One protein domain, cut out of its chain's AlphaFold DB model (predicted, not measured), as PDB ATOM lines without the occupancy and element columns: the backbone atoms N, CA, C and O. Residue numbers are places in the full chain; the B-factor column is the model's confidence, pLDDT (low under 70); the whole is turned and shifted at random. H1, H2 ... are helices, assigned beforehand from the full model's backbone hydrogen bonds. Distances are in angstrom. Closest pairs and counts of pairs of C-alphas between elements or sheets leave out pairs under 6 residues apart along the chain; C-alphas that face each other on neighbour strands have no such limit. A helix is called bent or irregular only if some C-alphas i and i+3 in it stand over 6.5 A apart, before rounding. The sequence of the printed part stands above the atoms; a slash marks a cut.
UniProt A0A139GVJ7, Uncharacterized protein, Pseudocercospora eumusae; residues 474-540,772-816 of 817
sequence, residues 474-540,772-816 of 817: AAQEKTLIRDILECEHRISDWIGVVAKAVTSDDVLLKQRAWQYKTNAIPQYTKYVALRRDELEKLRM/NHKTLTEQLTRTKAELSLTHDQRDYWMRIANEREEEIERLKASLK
ATOM      1  N   ALA A 474      13.030   3.437   2.625       74.62
ATOM      2  CA  ALA A 474      12.997   4.903   2.737       74.62
ATOM      3  C   ALA A 474      13.859   5.611   1.672       74.62
ATOM      4  O   ALA A 474      13.626   6.779   1.359       74.62
ATOM      5  N   ALA A 475      14.855   4.925   1.101       76.75
ATOM      6  CA  ALA A 475      15.606   5.424  -0.052       76.75
ATOM      7  C   ALA A 475      14.752   5.407  -1.334       76.75
ATOM      8  O   ALA A 475      14.719   6.402  -2.060       76.75
ATOM      9  N   GLN A 476      14.020   4.310  -1.565       83.12
ATOM     10  CA  GLN A 476      13.133   4.121  -2.716       83.12
ATOM     11  C   GLN A 476      11.948   5.097  -2.683       83.12
ATOM     12  O   GLN A 476      11.650   5.745  -3.690       83.12
ATOM     13  N   GLU A 477      11.337   5.285  -1.508       85.50
ATOM     14  CA  GLU A 477      10.273   6.270  -1.281       85.50
ATOM     15  C   GLU A 477      10.734   7.689  -1.670       85.50
ATOM     16  O   GLU A 477      10.076   8.384  -2.446       85.50
ATOM     17  N   LYS A 478      11.927   8.097  -1.211       86.44
ATOM     18  CA  LYS A 478      12.513   9.415  -1.514       86.44
ATOM     19  C   LYS A 478      12.859   9.598  -2.992       86.44
ATOM     20  O   LYS A 478      12.769  10.724  -3.483       86.44
ATOM     21  N   THR A 479      13.246   8.541  -3.710       84.75
ATOM     22  CA  THR A 479      13.424   8.621  -5.170       84.75
ATOM     23  C   THR A 479      12.094   8.771  -5.901       84.75
ATOM     24  O   THR A 479      11.987   9.657  -6.741       84.75
ATOM     25  N   LEU A 480      11.059   8.008  -5.534       87.56
ATOM     26  CA  LEU A 480       9.743   8.108  -6.175       87.56
ATOM     27  C   LEU A 480       9.104   9.485  -5.974       87.56
ATOM     28  O   LEU A 480       8.636  10.087  -6.936       87.56
ATOM     29  N   ILE A 481       9.161  10.031  -4.756       88.50
ATOM     30  CA  ILE A 481       8.668  11.386  -4.465       88.50
ATOM     31  C   ILE A 481       9.411  12.440  -5.307       88.50
ATOM     32  O   ILE A 481       8.784  13.370  -5.815       88.50
ATOM     33  N   ARG A 482      10.729  12.294  -5.512       90.44
ATOM     34  CA  ARG A 482      11.510  13.202  -6.372       90.44
ATOM     35  C   ARG A 482      11.099  13.095  -7.843       90.44
ATOM     36  O   ARG A 482      10.859  14.126  -8.465       90.44
ATOM     37  N   ASP A 483      11.002  11.878  -8.374       86.44
ATOM     38  CA  ASP A 483      10.604  11.606  -9.762       86.44
ATOM     39  C   ASP A 483       9.207  12.166 -10.079       86.44
ATOM     40  O   ASP A 483       9.003  12.768 -11.136       86.44
ATOM     41  N   ILE A 484       8.259  12.002  -9.147       89.75
ATOM     42  CA  ILE A 484       6.904  12.563  -9.223       89.75
ATOM     43  C   ILE A 484       6.971  14.091  -9.323       89.75
ATOM     44  O   ILE A 484       6.464  14.661 -10.289       89.75
ATOM     45  N   LEU A 485       7.645  14.753  -8.374       91.88
ATOM     46  CA  LEU A 485       7.723  16.217  -8.317       91.88
ATOM     47  C   LEU A 485       8.448  16.826  -9.529       91.88
ATOM     48  O   LEU A 485       8.022  17.864 -10.037       91.88
ATOM     49  N   GLU A 486       9.505  16.186 -10.042       92.19
ATOM     50  CA  GLU A 486      10.174  16.657 -11.261       92.19
ATOM     51  C   GLU A 486       9.258  16.536 -12.491       92.19
ATOM     52  O   GLU A 486       9.193  17.448 -13.320       92.19
ATOM     53  N   CYS A 487       8.506  15.440 -12.607       89.81
ATOM     54  CA  CYS A 487       7.559  15.261 -13.705       89.81
ATOM     55  C   CYS A 487       6.381  16.243 -13.619       89.81
ATOM     56  O   CYS A 487       5.993  16.806 -14.641       89.81
ATOM     57  N   GLU A 488       5.857  16.514 -12.423       90.56
ATOM     58  CA  GLU A 488       4.800  17.507 -12.191       90.56
ATOM     59  C   GLU A 488       5.262  18.940 -12.505       90.56
ATOM     60  O   GLU A 488       4.526  19.699 -13.147       90.56
ATOM     61  N   HIS A 489       6.506  19.300 -12.170       92.62
ATOM     62  CA  HIS A 489       7.091  20.583 -12.573       92.62
ATOM     63  C   HIS A 489       7.225  20.691 -14.101       92.62
ATOM     64  O   HIS A 489       6.811  21.698 -14.682       92.62
ATOM     65  N   ARG A 490       7.727  19.648 -14.780       89.31
ATOM     66  CA  ARG A 490       7.840  19.616 -16.254       89.31
ATOM     67  C   ARG A 490       6.474  19.721 -16.946       89.31
ATOM     68  O   ARG A 490       6.345  20.455 -17.925       89.31
ATOM     69  N   ILE A 491       5.445  19.044 -16.425       91.50
ATOM     70  CA  ILE A 491       4.056  19.177 -16.898       91.50
ATOM     71  C   ILE A 491       3.577  20.627 -16.740       91.50
ATOM     72  O   ILE A 491       3.017  21.188 -17.684       91.50
ATOM     73  N   SER A 492       3.829  21.247 -15.586       90.12
ATOM     74  CA  SER A 492       3.425  22.628 -15.289       90.12
ATOM     75  C   SER A 492       4.079  23.643 -16.235       90.12
ATOM     76  O   SER A 492       3.391  24.503 -16.789       90.12
ATOM     77  N   ASP A 493       5.376  23.493 -16.521       92.38
ATOM     78  CA  ASP A 493       6.098  24.316 -17.501       92.38
ATOM     79  C   ASP A 493       5.496  24.186 -18.908       92.38
ATOM     80  O   ASP A 493       5.307  25.179 -19.618       92.38
ATOM     81  N   TRP A 494       5.152  22.963 -19.323       93.12
ATOM     82  CA  TRP A 494       4.524  22.710 -20.620       93.12
ATOM     83  C   TRP A 494       3.103  23.268 -20.703       93.12
ATOM     84  O   TRP A 494       2.750  23.841 -21.734       93.12
ATOM     85  N   ILE A 495       2.312  23.185 -19.630       89.38
ATOM     86  CA  ILE A 495       1.007  23.857 -19.531       89.38
ATOM     87  C   ILE A 495       1.192  25.380 -19.635       89.38
ATOM     88  O   ILE A 495       0.457  26.031 -20.376       89.38
ATOM     89  N   GLY A 496       2.225  25.944 -19.003       88.31
ATOM     90  CA  GLY A 496       2.593  27.356 -19.131       88.31
ATOM     91  C   GLY A 496       2.970  27.771 -20.562       88.31
ATOM     92  O   GLY A 496       2.600  28.860 -21.007       88.31
ATOM     93  N   VAL A 497       3.657  26.906 -21.320       88.38
ATOM     94  CA  VAL A 497       3.915  27.118 -22.759       88.38
ATOM     95  C   VAL A 497       2.620  27.026 -23.571       88.38
ATOM     96  O   VAL A 497       2.402  27.861 -24.448       88.38
ATOM     97  N   VAL A 498       1.735  26.070 -23.267       90.50
ATOM     98  CA  VAL A 498       0.429  25.930 -23.933       90.50
ATOM     99  C   VAL A 498      -0.449  27.161 -23.702       90.50
ATOM    100  O   VAL A 498      -1.008  27.684 -24.663       90.50
ATOM    101  N   ALA A 499      -0.521  27.678 -22.474       87.69
ATOM    102  CA  ALA A 499      -1.274  28.888 -22.151       87.69
ATOM    103  C   ALA A 499      -0.758  30.115 -22.925       87.69
ATOM    104  O   ALA A 499      -1.543  30.825 -23.553       87.69
ATOM    105  N   LYS A 500       0.568  30.320 -22.969       89.19
ATOM    106  CA  LYS A 500       1.202  31.405 -23.747       89.19
ATOM    107  C   LYS A 500       0.965  31.266 -25.255       89.19
ATOM    108  O   LYS A 500       0.794  32.265 -25.945       89.19
ATOM    109  N   ALA A 501       0.918  30.040 -25.772       88.81
ATOM    110  CA  ALA A 501       0.659  29.780 -27.184       88.81
ATOM    111  C   ALA A 501      -0.794  30.046 -27.611       88.81
ATOM    112  O   ALA A 501      -1.033  30.369 -28.773       88.81
ATOM    113  N   VAL A 502      -1.763  29.912 -26.698       85.44
ATOM    114  CA  VAL A 502      -3.175  30.226 -26.978       85.44
ATOM    115  C   VAL A 502      -3.373  31.727 -27.213       85.44
ATOM    116  O   VAL A 502      -4.174  32.095 -28.068       85.44
ATOM    117  N   THR A 503      -2.624  32.585 -26.511       84.62
ATOM    118  CA  THR A 503      -2.750  34.052 -26.599       84.62
ATOM    119  C   THR A 503      -1.753  34.731 -27.545       84.62
ATOM    120  O   THR A 503      -1.997  35.863 -27.949       84.62
ATOM    121  N   SER A 504      -0.649  34.079 -27.928       84.94
ATOM    122  CA  SER A 504       0.325  34.630 -28.889       84.94
ATOM    123  C   SER A 504      -0.016  34.299 -30.344       84.94
ATOM    124  O   SER A 504      -0.484  33.196 -30.619       84.94
ATOM    125  N   ASP A 505       0.375  35.139 -31.302       88.56
ATOM    126  CA  ASP A 505       0.307  34.813 -32.738       88.56
ATOM    127  C   ASP A 505       1.530  34.084 -33.314       88.56
ATOM    128  O   ASP A 505       1.576  33.800 -34.511       88.56
ATOM    129  N   ASP A 506       2.488  33.685 -32.473       92.25
ATOM    130  CA  ASP A 506       3.624  32.874 -32.915       92.25
ATOM    131  C   ASP A 506       3.184  31.447 -33.304       92.25
ATOM    132  O   ASP A 506       2.790  30.623 -32.472       92.25
ATOM    133  N   VAL A 507       3.293  31.151 -34.601       86.06
ATOM    134  CA  VAL A 507       3.000  29.844 -35.205       86.06
ATOM    135  C   VAL A 507       3.921  28.747 -34.658       86.06
ATOM    136  O   VAL A 507       3.467  27.616 -34.473       86.06
ATOM    137  N   LEU A 508       5.184  29.057 -34.343       89.06
ATOM    138  CA  LEU A 508       6.132  28.097 -33.772       89.06
ATOM    139  C   LEU A 508       5.783  27.782 -32.314       89.06
ATOM    140  O   LEU A 508       5.820  26.616 -31.914       89.06
ATOM    141  N   LEU A 509       5.374  28.788 -31.533       90.12
ATOM    142  CA  LEU A 509       4.887  28.577 -30.168       90.12
ATOM    143  C   LEU A 509       3.583  27.762 -30.167       90.12
ATOM    144  O   LEU A 509       3.475  26.801 -29.406       90.12
ATOM    145  N   LYS A 510       2.646  28.058 -31.082       89.56
ATOM    146  CA  LYS A 510       1.419  27.272 -31.325       89.56
ATOM    147  C   LYS A 510       1.720  25.820 -31.727       89.56
ATOM    148  O   LYS A 510       1.133  24.903 -31.152       89.56
ATOM    149  N   GLN A 511       2.678  25.576 -32.625       89.88
ATOM    150  CA  GLN A 511       3.098  24.221 -33.013       89.88
ATOM    151  C   GLN A 511       3.736  23.451 -31.844       89.88
ATOM    152  O   GLN A 511       3.411  22.282 -31.615       89.88
ATOM    153  N   ARG A 512       4.616  24.099 -31.074       87.69
ATOM    154  CA  ARG A 512       5.303  23.496 -29.923       87.69
ATOM    155  C   ARG A 512       4.339  23.192 -28.772       87.69
ATOM    156  O   ARG A 512       4.396  22.113 -28.187       87.69
ATOM    157  N   ALA A 513       3.403  24.095 -28.492       90.12
ATOM    158  CA  ALA A 513       2.310  23.861 -27.554       90.12
ATOM    159  C   ALA A 513       1.402  22.708 -27.989       90.12
ATOM    160  O   ALA A 513       1.020  21.890 -27.154       90.12
ATOM    161  N   TRP A 514       1.087  22.593 -29.283       91.31
ATOM    162  CA  TRP A 514       0.320  21.457 -29.793       91.31
ATOM    163  C   TRP A 514       1.041  20.129 -29.526       91.31
ATOM    164  O   TRP A 514       0.417  19.216 -28.994       91.31
ATOM    165  N   GLN A 515       2.354  20.042 -29.779       89.06
ATOM    166  CA  GLN A 515       3.165  18.854 -29.457       89.06
ATOM    167  C   GLN A 515       3.173  18.522 -27.954       89.06
ATOM    168  O   GLN A 515       3.064  17.351 -27.581       89.06
ATOM    169  N   TYR A 516       3.280  19.531 -27.082       91.88
ATOM    170  CA  TYR A 516       3.217  19.315 -25.635       91.88
ATOM    171  C   TYR A 516       1.828  18.850 -25.174       91.88
ATOM    172  O   TYR A 516       1.740  17.928 -24.364       91.88
ATOM    173  N   LYS A 517       0.753  19.426 -25.725       90.81
ATOM    174  CA  LYS A 517      -0.635  19.076 -25.393       90.81
ATOM    175  C   LYS A 517      -1.039  17.681 -25.880       90.81
ATOM    176  O   LYS A 517      -1.789  17.009 -25.180       90.81
ATOM    177  N   THR A 518      -0.586  17.247 -27.059       81.94
ATOM    178  CA  THR A 518      -0.972  15.943 -27.631       81.94
ATOM    179  C   THR A 518      -0.117  14.783 -27.134       81.94
ATOM    180  O   THR A 518      -0.659  13.710 -26.890       81.94
ATOM    181  N   ASN A 519       1.193  14.989 -26.958       87.56
ATOM    182  CA  ASN A 519       2.129  13.902 -26.666       87.56
ATOM    183  C   ASN A 519       2.707  13.984 -25.248       87.56
ATOM    184  O   ASN A 519       2.555  13.048 -24.466       87.56
ATOM    185  N   ALA A 520       3.372  15.093 -24.908       85.50
ATOM    186  CA  ALA A 520       4.236  15.142 -23.727       85.50
ATOM    187  C   ALA A 520       3.455  15.153 -22.403       85.50
ATOM    188  O   ALA A 520       3.738  14.343 -21.522       85.50
ATOM    189  N   ILE A 521       2.445  16.023 -22.277       87.12
ATOM    190  CA  ILE A 521       1.625  16.124 -21.061       87.12
ATOM    191  C   ILE A 521       0.882  14.796 -20.796       87.12
ATOM    192  O   ILE A 521       1.091  14.238 -19.721       87.12
ATOM    193  N   PRO A 522       0.127  14.195 -21.745       89.81
ATOM    194  CA  PRO A 522      -0.568  12.928 -21.488       89.81
ATOM    195  C   PRO A 522       0.354  11.753 -21.132       89.81
ATOM    196  O   PRO A 522      -0.048  10.876 -20.369       89.81
ATOM    197  N   GLN A 523       1.583  11.715 -21.661       88.56
ATOM    198  CA  GLN A 523       2.568  10.685 -21.309       88.56
ATOM    199  C   GLN A 523       3.117  10.884 -19.891       88.56
ATOM    200  O   GLN A 523       3.139   9.936 -19.107       88.56
ATOM    201  N   TYR A 524       3.514  12.108 -19.532       89.50
ATOM    202  CA  TYR A 524       4.074  12.386 -18.208       89.50
ATOM    203  C   TYR A 524       3.013  12.324 -17.102       89.50
ATOM    204  O   TYR A 524       3.309  11.816 -16.027       89.50
ATOM    205  N   THR A 525       1.761  12.730 -17.353       89.88
ATOM    206  CA  THR A 525       0.664  12.549 -16.382       89.88
ATOM    207  C   THR A 525       0.398  11.065 -16.101       89.88
ATOM    208  O   THR A 525       0.181  10.697 -14.950       89.88
ATOM    209  N   LYS A 526       0.487  10.189 -17.114       91.44
ATOM    210  CA  LYS A 526       0.404   8.729 -16.915       91.44
ATOM    211  C   LYS A 526       1.596   8.170 -16.132       91.44
ATOM    212  O   LYS A 526       1.395   7.322 -15.273       91.44
ATOM    213  N   TYR A 527       2.815   8.656 -16.384       90.88
ATOM    214  CA  TYR A 527       3.995   8.278 -15.593       90.88
ATOM    215  C   TYR A 527       3.857   8.703 -14.123       90.88
ATOM    216  O   TYR A 527       4.099   7.898 -13.232       90.88
ATOM    217  N   VAL A 528       3.393   9.931 -13.864       91.12
ATOM    218  CA  VAL A 528       3.119  10.438 -12.506       91.12
ATOM    219  C   VAL A 528       2.071   9.585 -11.787       91.12
ATOM    220  O   VAL A 528       2.272   9.272 -10.618       91.12
ATOM    221  N   ALA A 529       0.998   9.166 -12.468       89.25
ATOM    222  CA  ALA A 529       0.021   8.236 -11.896       89.25
ATOM    223  C   ALA A 529       0.683   6.906 -11.495       89.25
ATOM    224  O   ALA A 529       0.671   6.561 -10.322       89.25
ATOM    225  N   LEU A 530       1.387   6.236 -12.416       91.50
ATOM    226  CA  LEU A 530       2.074   4.969 -12.125       91.50
ATOM    227  C   LEU A 530       3.083   5.079 -10.966       91.50
ATOM    228  O   LEU A 530       3.161   4.179 -10.135       91.50
ATOM    229  N   ARG A 531       3.833   6.186 -10.865       88.12
ATOM    230  CA  ARG A 531       4.758   6.412  -9.741       88.12
ATOM    231  C   ARG A 531       4.045   6.701  -8.419       88.12
ATOM    232  O   ARG A 531       4.580   6.351  -7.370       88.12
ATOM    233  N   ARG A 532       2.852   7.305  -8.445       88.62
ATOM    234  CA  ARG A 532       1.989   7.447  -7.260       88.62
ATOM    235  C   ARG A 532       1.433   6.085  -6.829       88.62
ATOM    236  O   ARG A 532       1.534   5.775  -5.648       88.62
ATOM    237  N   ASP A 533       0.990   5.242  -7.764       88.81
ATOM    238  CA  ASP A 533       0.545   3.869  -7.476       88.81
ATOM    239  C   ASP A 533       1.682   3.013  -6.878       88.81
ATOM    240  O   ASP A 533       1.454   2.195  -5.990       88.81
ATOM    241  N   GLU A 534       2.922   3.172  -7.356       87.69
ATOM    242  CA  GLU A 534       4.114   2.527  -6.776       87.69
ATOM    243  C   GLU A 534       4.433   3.050  -5.367       87.69
ATOM    244  O   GLU A 534       4.748   2.263  -4.475       87.69
ATOM    245  N   LEU A 535       4.332   4.367  -5.150       85.75
ATOM    246  CA  LEU A 535       4.526   4.994  -3.841       85.75
ATOM    247  C   LEU A 535       3.455   4.550  -2.831       85.75
ATOM    248  O   LEU A 535       3.762   4.355  -1.659       85.75
ATOM    249  N   GLU A 536       2.215   4.362  -3.282       84.56
ATOM    250  CA  GLU A 536       1.113   3.829  -2.481       84.56
ATOM    251  C   GLU A 536       1.323   2.342  -2.165       84.56
ATOM    252  O   GLU A 536       1.286   1.966  -0.997       84.56
ATOM    253  N   LYS A 537       1.688   1.510  -3.151       86.75
ATOM    254  CA  LYS A 537       2.039   0.089  -2.936       86.75
ATOM    255  C   LYS A 537       3.203  -0.115  -1.963       86.75
ATOM    256  O   LYS A 537       3.232  -1.131  -1.279       86.75
ATOM    257  N   LEU A 538       4.144   0.829  -1.884       79.50
ATOM    258  CA  LEU A 538       5.223   0.812  -0.890       79.50
ATOM    259  C   LEU A 538       4.780   1.269   0.506       79.50
ATOM    260  O   LEU A 538       5.476   0.964   1.467       79.50
ATOM    261  N   ARG A 539       3.676   2.013   0.627       80.44
ATOM    262  CA  ARG A 539       3.125   2.503   1.905       80.44
ATOM    263  C   ARG A 539       2.004   1.628   2.461       80.44
ATOM    264  O   ARG A 539       1.739   1.695   3.658       80.44
ATOM    265  N   MET A 540       1.352   0.825   1.624       77.94
ATOM    266  CA  MET A 540       0.390  -0.178   2.076       77.94
ATOM    267  C   MET A 540       1.075  -1.181   3.018       77.94
ATOM    268  O   MET A 540       2.174  -1.645   2.702       77.94
ATOM    269  N   ASN A 772     -24.305   2.663 -41.794       79.38
ATOM    270  CA  ASN A 772     -23.220   3.620 -41.576       79.38
ATOM    271  C   ASN A 772     -23.729   4.932 -40.962       79.38
ATOM    272  O   ASN A 772     -23.076   5.493 -40.086       79.38
ATOM    273  N   HIS A 773     -24.915   5.409 -41.362       78.00
ATOM    274  CA  HIS A 773     -25.536   6.574 -40.730       78.00
ATOM    275  C   HIS A 773     -25.827   6.324 -39.248       78.00
ATOM    276  O   HIS A 773     -25.517   7.180 -38.420       78.00
ATOM    277  N   LYS A 774     -26.370   5.145 -38.904       85.44
ATOM    278  CA  LYS A 774     -26.653   4.771 -37.513       85.44
ATOM    279  C   LYS A 774     -25.375   4.717 -36.667       85.44
ATOM    280  O   LYS A 774     -25.337   5.334 -35.604       85.44
ATOM    281  N   THR A 775     -24.316   4.055 -37.142       83.25
ATOM    282  CA  THR A 775     -23.041   3.990 -36.403       83.25
ATOM    283  C   THR A 775     -22.382   5.362 -36.251       83.25
ATOM    284  O   THR A 775     -21.871   5.662 -35.175       83.25
ATOM    285  N   LEU A 776     -22.465   6.235 -37.263       82.31
ATOM    286  CA  LEU A 776     -22.014   7.628 -37.160       82.31
ATOM    287  C   LEU A 776     -22.817   8.425 -36.124       82.31
ATOM    288  O   LEU A 776     -22.221   9.150 -35.332       82.31
ATOM    289  N   THR A 777     -24.146   8.272 -36.064       83.12
ATOM    290  CA  THR A 777     -24.947   8.936 -35.022       83.12
ATOM    291  C   THR A 777     -24.650   8.410 -33.620       83.12
ATOM    292  O   THR A 777     -24.599   9.207 -32.690       83.12
ATOM    293  N   GLU A 778     -24.383   7.110 -33.453       83.00
ATOM    294  CA  GLU A 778     -23.986   6.535 -32.158       83.00
ATOM    295  C   GLU A 778     -22.582   6.972 -31.715       83.00
ATOM    296  O   GLU A 778     -22.341   7.168 -30.527       83.00
ATOM    297  N   GLN A 779     -21.649   7.163 -32.652       83.06
ATOM    298  CA  GLN A 779     -20.341   7.752 -32.352       83.06
ATOM    299  C   GLN A 779     -20.461   9.240 -31.991       83.06
ATOM    300  O   GLN A 779     -19.773   9.710 -31.084       83.06
ATOM    301  N   LEU A 780     -21.363   9.980 -32.645       84.81
ATOM    302  CA  LEU A 780     -21.609  11.397 -32.359       84.81
ATOM    303  C   LEU A 780     -22.278  11.592 -30.987       84.81
ATOM    304  O   LEU A 780     -21.886  12.486 -30.242       84.81
ATOM    305  N   THR A 781     -23.234  10.742 -30.591       82.25
ATOM    306  CA  THR A 781     -23.825  10.818 -29.241       82.25
ATOM    307  C   THR A 781     -22.835  10.437 -28.139       82.25
ATOM    308  O   THR A 781     -22.803  11.130 -27.125       82.25
ATOM    309  N   ARG A 782     -21.986   9.416 -28.341       83.94
ATOM    310  CA  ARG A 782     -20.917   9.053 -27.384       83.94
ATOM    311  C   ARG A 782     -19.894  10.176 -27.222       83.94
ATOM    312  O   ARG A 782     -19.715  10.665 -26.113       83.94
ATOM    313  N   THR A 783     -19.328  10.678 -28.319       83.56
ATOM    314  CA  THR A 783     -18.368  11.799 -28.265       83.56
ATOM    315  C   THR A 783     -18.987  13.084 -27.706       83.56
ATOM    316  O   THR A 783     -18.310  13.820 -26.994       83.56
ATOM    317  N   LYS A 784     -20.283  13.347 -27.933       87.75
ATOM    318  CA  LYS A 784     -20.986  14.451 -27.256       87.75
ATOM    319  C   LYS A 784     -21.076  14.232 -25.739       87.75
ATOM    320  O   LYS A 784     -20.847  15.186 -25.002       87.75
ATOM    321  N   ALA A 785     -21.390  13.016 -25.287       84.06
ATOM    322  CA  ALA A 785     -21.479  12.677 -23.863       84.06
ATOM    323  C   ALA A 785     -20.109  12.754 -23.158       84.06
ATOM    324  O   ALA A 785     -20.006  13.321 -22.069       84.06
ATOM    325  N   GLU A 786     -19.054  12.260 -23.811       82.19
ATOM    326  CA  GLU A 786     -17.658  12.405 -23.383       82.19
ATOM    327  C   GLU A 786     -17.269  13.888 -23.255       82.19
ATOM    328  O   GLU A 786     -16.711  14.299 -22.238       82.19
ATOM    329  N   LEU A 787     -17.623  14.721 -24.243       82.62
ATOM    330  CA  LEU A 787     -17.348  16.159 -24.200       82.62
ATOM    331  C   LEU A 787     -18.079  16.868 -23.051       82.62
ATOM    332  O   LEU A 787     -17.443  17.675 -22.372       82.62
ATOM    333  N   SER A 788     -19.354  16.556 -22.776       81.94
ATOM    334  CA  SER A 788     -20.038  17.087 -21.583       81.94
ATOM    335  C   SER A 788     -19.351  16.651 -20.288       81.94
ATOM    336  O   SER A 788     -19.038  17.507 -19.471       81.94
ATOM    337  N   LEU A 789     -18.980  15.372 -20.155       86.12
ATOM    338  CA  LEU A 789     -18.281  14.880 -18.964       86.12
ATOM    339  C   LEU A 789     -16.948  15.615 -18.731       86.12
ATOM    340  O   LEU A 789     -16.631  15.970 -17.598       86.12
ATOM    341  N   THR A 790     -16.185  15.914 -19.791       82.44
ATOM    342  CA  THR A 790     -14.960  16.730 -19.661       82.44
ATOM    343  C   THR A 790     -15.229  18.199 -19.311       82.44
ATOM    344  O   THR A 790     -14.364  18.847 -18.721       82.44
ATOM    345  N   HIS A 791     -16.412  18.733 -19.638       83.06
ATOM    346  CA  HIS A 791     -16.839  20.079 -19.245       83.06
ATOM    347  C   HIS A 791     -17.190  20.120 -17.754       83.06
ATOM    348  O   HIS A 791     -16.654  20.946 -17.020       83.06
ATOM    349  N   ASP A 792     -17.999  19.165 -17.296       82.75
ATOM    350  CA  ASP A 792     -18.421  19.050 -15.898       82.75
ATOM    351  C   ASP A 792     -17.214  18.815 -14.974       82.75
ATOM    352  O   ASP A 792     -17.082  19.456 -13.930       82.75
ATOM    353  N   GLN A 793     -16.265  17.970 -15.399       83.25
ATOM    354  CA  GLN A 793     -14.987  17.772 -14.706       83.25
ATOM    355  C   GLN A 793     -14.148  19.056 -14.650       83.25
ATOM    356  O   GLN A 793     -13.603  19.378 -13.593       83.25
ATOM    357  N   ARG A 794     -14.045  19.817 -15.751       87.75
ATOM    358  CA  ARG A 794     -13.345  21.115 -15.764       87.75
ATOM    359  C   ARG A 794     -13.979  22.084 -14.762       87.75
ATOM    360  O   ARG A 794     -13.254  22.732 -14.016       87.75
ATOM    361  N   ASP A 795     -15.305  22.154 -14.714       87.81
ATOM    362  CA  ASP A 795     -16.044  23.138 -13.906       87.81
ATOM    363  C   ASP A 795     -16.150  22.744 -12.425       87.81
ATOM    364  O   ASP A 795     -16.392  23.587 -11.556       87.81
ATOM    365  N   TYR A 796     -15.919  21.468 -12.122       87.12
ATOM    366  CA  TYR A 796     -15.612  20.975 -10.784       87.12
ATOM    367  C   TYR A 796     -14.195  21.384 -10.345       87.12
ATOM    368  O   TYR A 796     -14.035  22.007  -9.295       87.12
ATOM    369  N   TRP A 797     -13.169  21.137 -11.172       90.50
ATOM    370  CA  TRP A 797     -11.787  21.527 -10.854       90.50
ATOM    371  C   TRP A 797     -11.592  23.046 -10.745       90.50
ATOM    372  O   TRP A 797     -10.851  23.495  -9.872       90.50
ATOM    373  N   MET A 798     -12.282  23.841 -11.570       90.88
ATOM    374  CA  MET A 798     -12.299  25.306 -11.455       90.88
ATOM    375  C   MET A 798     -12.893  25.776 -10.119       90.88
ATOM    376  O   MET A 798     -12.362  26.705  -9.521       90.88
ATOM    377  N   ARG A 799     -13.950  25.123  -9.614       87.88
ATOM    378  CA  ARG A 799     -14.516  25.436  -8.290       87.88
ATOM    379  C   ARG A 799     -13.515  25.171  -7.172       87.88
ATOM    380  O   ARG A 799     -13.221  26.083  -6.413       87.88
ATOM    381  N   ILE A 800     -12.902  23.985  -7.158       91.88
ATOM    382  CA  ILE A 800     -11.874  23.623  -6.169       91.88
ATOM    383  C   ILE A 800     -10.673  24.580  -6.222       91.88
ATOM    384  O   ILE A 800     -10.092  24.895  -5.183       91.88
ATOM    385  N   ALA A 801     -10.280  25.041  -7.412       86.06
ATOM    386  CA  ALA A 801      -9.212  26.026  -7.560       86.06
ATOM    387  C   ALA A 801      -9.589  27.368  -6.906       86.06
ATOM    388  O   ALA A 801      -8.822  27.868  -6.085       86.06
ATOM    389  N   ASN A 802     -10.783  27.892  -7.200       89.00
ATOM    390  CA  ASN A 802     -11.285  29.142  -6.626       89.00
ATOM    391  C   ASN A 802     -11.465  29.042  -5.097       89.00
ATOM    392  O   ASN A 802     -10.994  29.907  -4.366       89.00
ATOM    393  N   GLU A 803     -12.081  27.962  -4.604       91.31
ATOM    394  CA  GLU A 803     -12.286  27.690  -3.171       91.31
ATOM    395  C   GLU A 803     -10.951  27.656  -2.404       91.31
ATOM    396  O   GLU A 803     -10.842  28.188  -1.298       91.31
ATOM    397  N   ARG A 804      -9.903  27.076  -3.007       89.50
ATOM    398  CA  ARG A 804      -8.547  27.070  -2.439       89.50
ATOM    399  C   ARG A 804      -7.849  28.421  -2.535       89.50
ATOM    400  O   ARG A 804      -7.065  28.734  -1.644       89.50
ATOM    401  N   GLU A 805      -8.096  29.208  -3.578       89.38
ATOM    402  CA  GLU A 805      -7.550  30.564  -3.683       89.38
ATOM    403  C   GLU A 805      -8.151  31.475  -2.603       89.38
ATOM    404  O   GLU A 805      -7.387  32.096  -1.863       89.38
ATOM    405  N   GLU A 806      -9.476  31.447  -2.410       89.94
ATOM    406  CA  GLU A 806     -10.154  32.134  -1.300       89.94
ATOM    407  C   GLU A 806      -9.607  31.713   0.070       89.94
ATOM    408  O   GLU A 806      -9.323  32.565   0.911       89.94
ATOM    409  N   GLU A 807      -9.432  30.411   0.315       89.75
ATOM    410  CA  GLU A 807      -8.930  29.924   1.603       89.75
ATOM    411  C   GLU A 807      -7.471  30.339   1.843       89.75
ATOM    412  O   GLU A 807      -7.098  30.751   2.942       89.75
ATOM    413  N   ILE A 808      -6.647  30.341   0.792       90.12
ATOM    414  CA  ILE A 808      -5.293  30.895   0.841       90.12
ATOM    415  C   ILE A 808      -5.328  32.412   1.109       90.12
ATOM    416  O   ILE A 808      -4.452  32.913   1.813       90.12
ATOM    417  N   GLU A 809      -6.311  33.163   0.604       88.06
ATOM    418  CA  GLU A 809      -6.488  34.584   0.937       88.06
ATOM    419  C   GLU A 809      -6.920  34.799   2.397       88.06
ATOM    420  O   GLU A 809      -6.333  35.649   3.074       88.06
ATOM    421  N   ARG A 810      -7.844  33.985   2.929       88.88
ATOM    422  CA  ARG A 810      -8.220  33.995   4.358       88.88
ATOM    423  C   ARG A 810      -7.012  33.718   5.253       88.88
ATOM    424  O   ARG A 810      -6.763  34.465   6.198       88.88
ATOM    425  N   LEU A 811      -6.205  32.709   4.920       89.19
ATOM    426  CA  LEU A 811      -4.978  32.379   5.652       89.19
ATOM    427  C   LEU A 811      -3.914  33.488   5.538       89.19
ATOM    428  O   LEU A 811      -3.298  33.844   6.539       89.19
ATOM    429  N   LYS A 812      -3.737  34.104   4.357       88.38
ATOM    430  CA  LYS A 812      -2.862  35.282   4.163       88.38
ATOM    431  C   LYS A 812      -3.331  36.513   4.947       88.38
ATOM    432  O   LYS A 812      -2.493  37.346   5.281       88.38
ATOM    433  N   ALA A 813      -4.635  36.672   5.179       84.81
ATOM    434  CA  ALA A 813      -5.183  37.745   6.007       84.81
ATOM    435  C   ALA A 813      -4.968  37.454   7.501       84.81
ATOM    436  O   ALA A 813      -4.482  38.319   8.221       84.81
ATOM    437  N   SER A 814      -5.234  36.219   7.934       83.31
ATOM    438  CA  SER A 814      -5.000  35.745   9.306       83.31
ATOM    439  C   SER A 814      -3.521  35.831   9.721       83.31
ATOM    440  O   SER A 814      -3.214  36.213  10.840       83.31
ATOM    441  N   LEU A 815      -2.585  35.588   8.793       78.06
ATOM    442  CA  LEU A 815      -1.133  35.758   8.996       78.06
ATOM    443  C   LEU A 815      -0.631  37.220   8.951       78.06
ATOM    444  O   LEU A 815       0.578  37.450   9.019       78.06
ATOM    445  N   LYS A 816      -1.523  38.203   8.780       74.56
ATOM    446  CA  LYS A 816      -1.205  39.646   8.769       74.56
ATOM    447  C   LYS A 816      -1.886  40.434   9.895       74.56
ATOM    448  O   LYS A 816      -1.612  41.630  10.011       74.56
TER     449      LYS A 816
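AT A GLANCE: This is residues 474 to 540 and 772 to 816 of the 817 residues of an uncharacterized protein of Pseudocercospora eumusae (UniProt A0A139GVJ7). One long helix, H3, runs crosswise past a slender helical hairpin, in which H1 leads out and the bent helix H2 folds back along it. H3 stands free of the hairpin over its whole length, and the space between the two parts is open. The printed part has 112 residues with three named helices, in the order H1, H2, H3 along the chain, and no named strand; its class is all helix. The whole is only just loose, close to extended, with a radius of gyration of the C-alphas of 19.5 A, and the C-alphas span 58 by 40 by 32 A along their three main axes.

HOW THE PARTS SIT: The longest helix, H3, residues 772 to 814, touches no helix. It is apart from H1, residues 474 to 503, and from both arms of H2, residues 507 to 539. H2 was assigned as one helix by its hydrogen bonds but is bent: C-alphas 518 and 521 are 7.1 A apart, and its arms H2a, residues 507 to 518, and H2b, residues 521 to 539, stand at a shallow tilt of 34.9 degrees, only just short of steep. H1 and H2a form a helical hairpin, running opposite ways at a steep tilt of 40 degrees. They touch, H1 with residues 494 to 502 alone, and their closest C-alphas, those of Val 498 and Ala 513, are 4.6 A apart. H1 also touches H2b, opposite ways at a shallow tilt of 22 degrees; their closest C-alphas, those of Ile 484 and Val 528, are 5.4 A apart. In H2a, H2b and H3 every O i to N i+4 pair is within hydrogen-bond range; in H1, 25 of 26 are.

IN THESE COORDINATES: H3 measures 62.9 A from C-alpha 772 at (-23.220, 3.620, -41.576) to C-alpha 814 at (-5.000, 35.745, 9.306). H1 begins with C-alpha 474 at (12.997, 4.903, 2.737) and measures 44.3 A to C-alpha 503. H2a measures 16.3 A and H2b 26.7 A, ending with C-alpha 539 at (3.125, 2.503, 1.905). Residues 519 and 520 belong to neither arm.

THE WHOLE: The two C-alphas farthest apart are those of Asn 772 and Lys 816, 65.7 A. Residues 503 to 508 and 772 to 816 stand free; the body without them has 61 residues and spans 42 by 15 by 11 A. The link from H1 to H2 is tight, with 3 residues. The link from H2 to H3 is across the cut: residues 541 to 771 are not printed, and C-alphas 540 and 772 are 49.8 A apart. The mean pLDDT of the printed part is 86.9, and no printed residue is under 70.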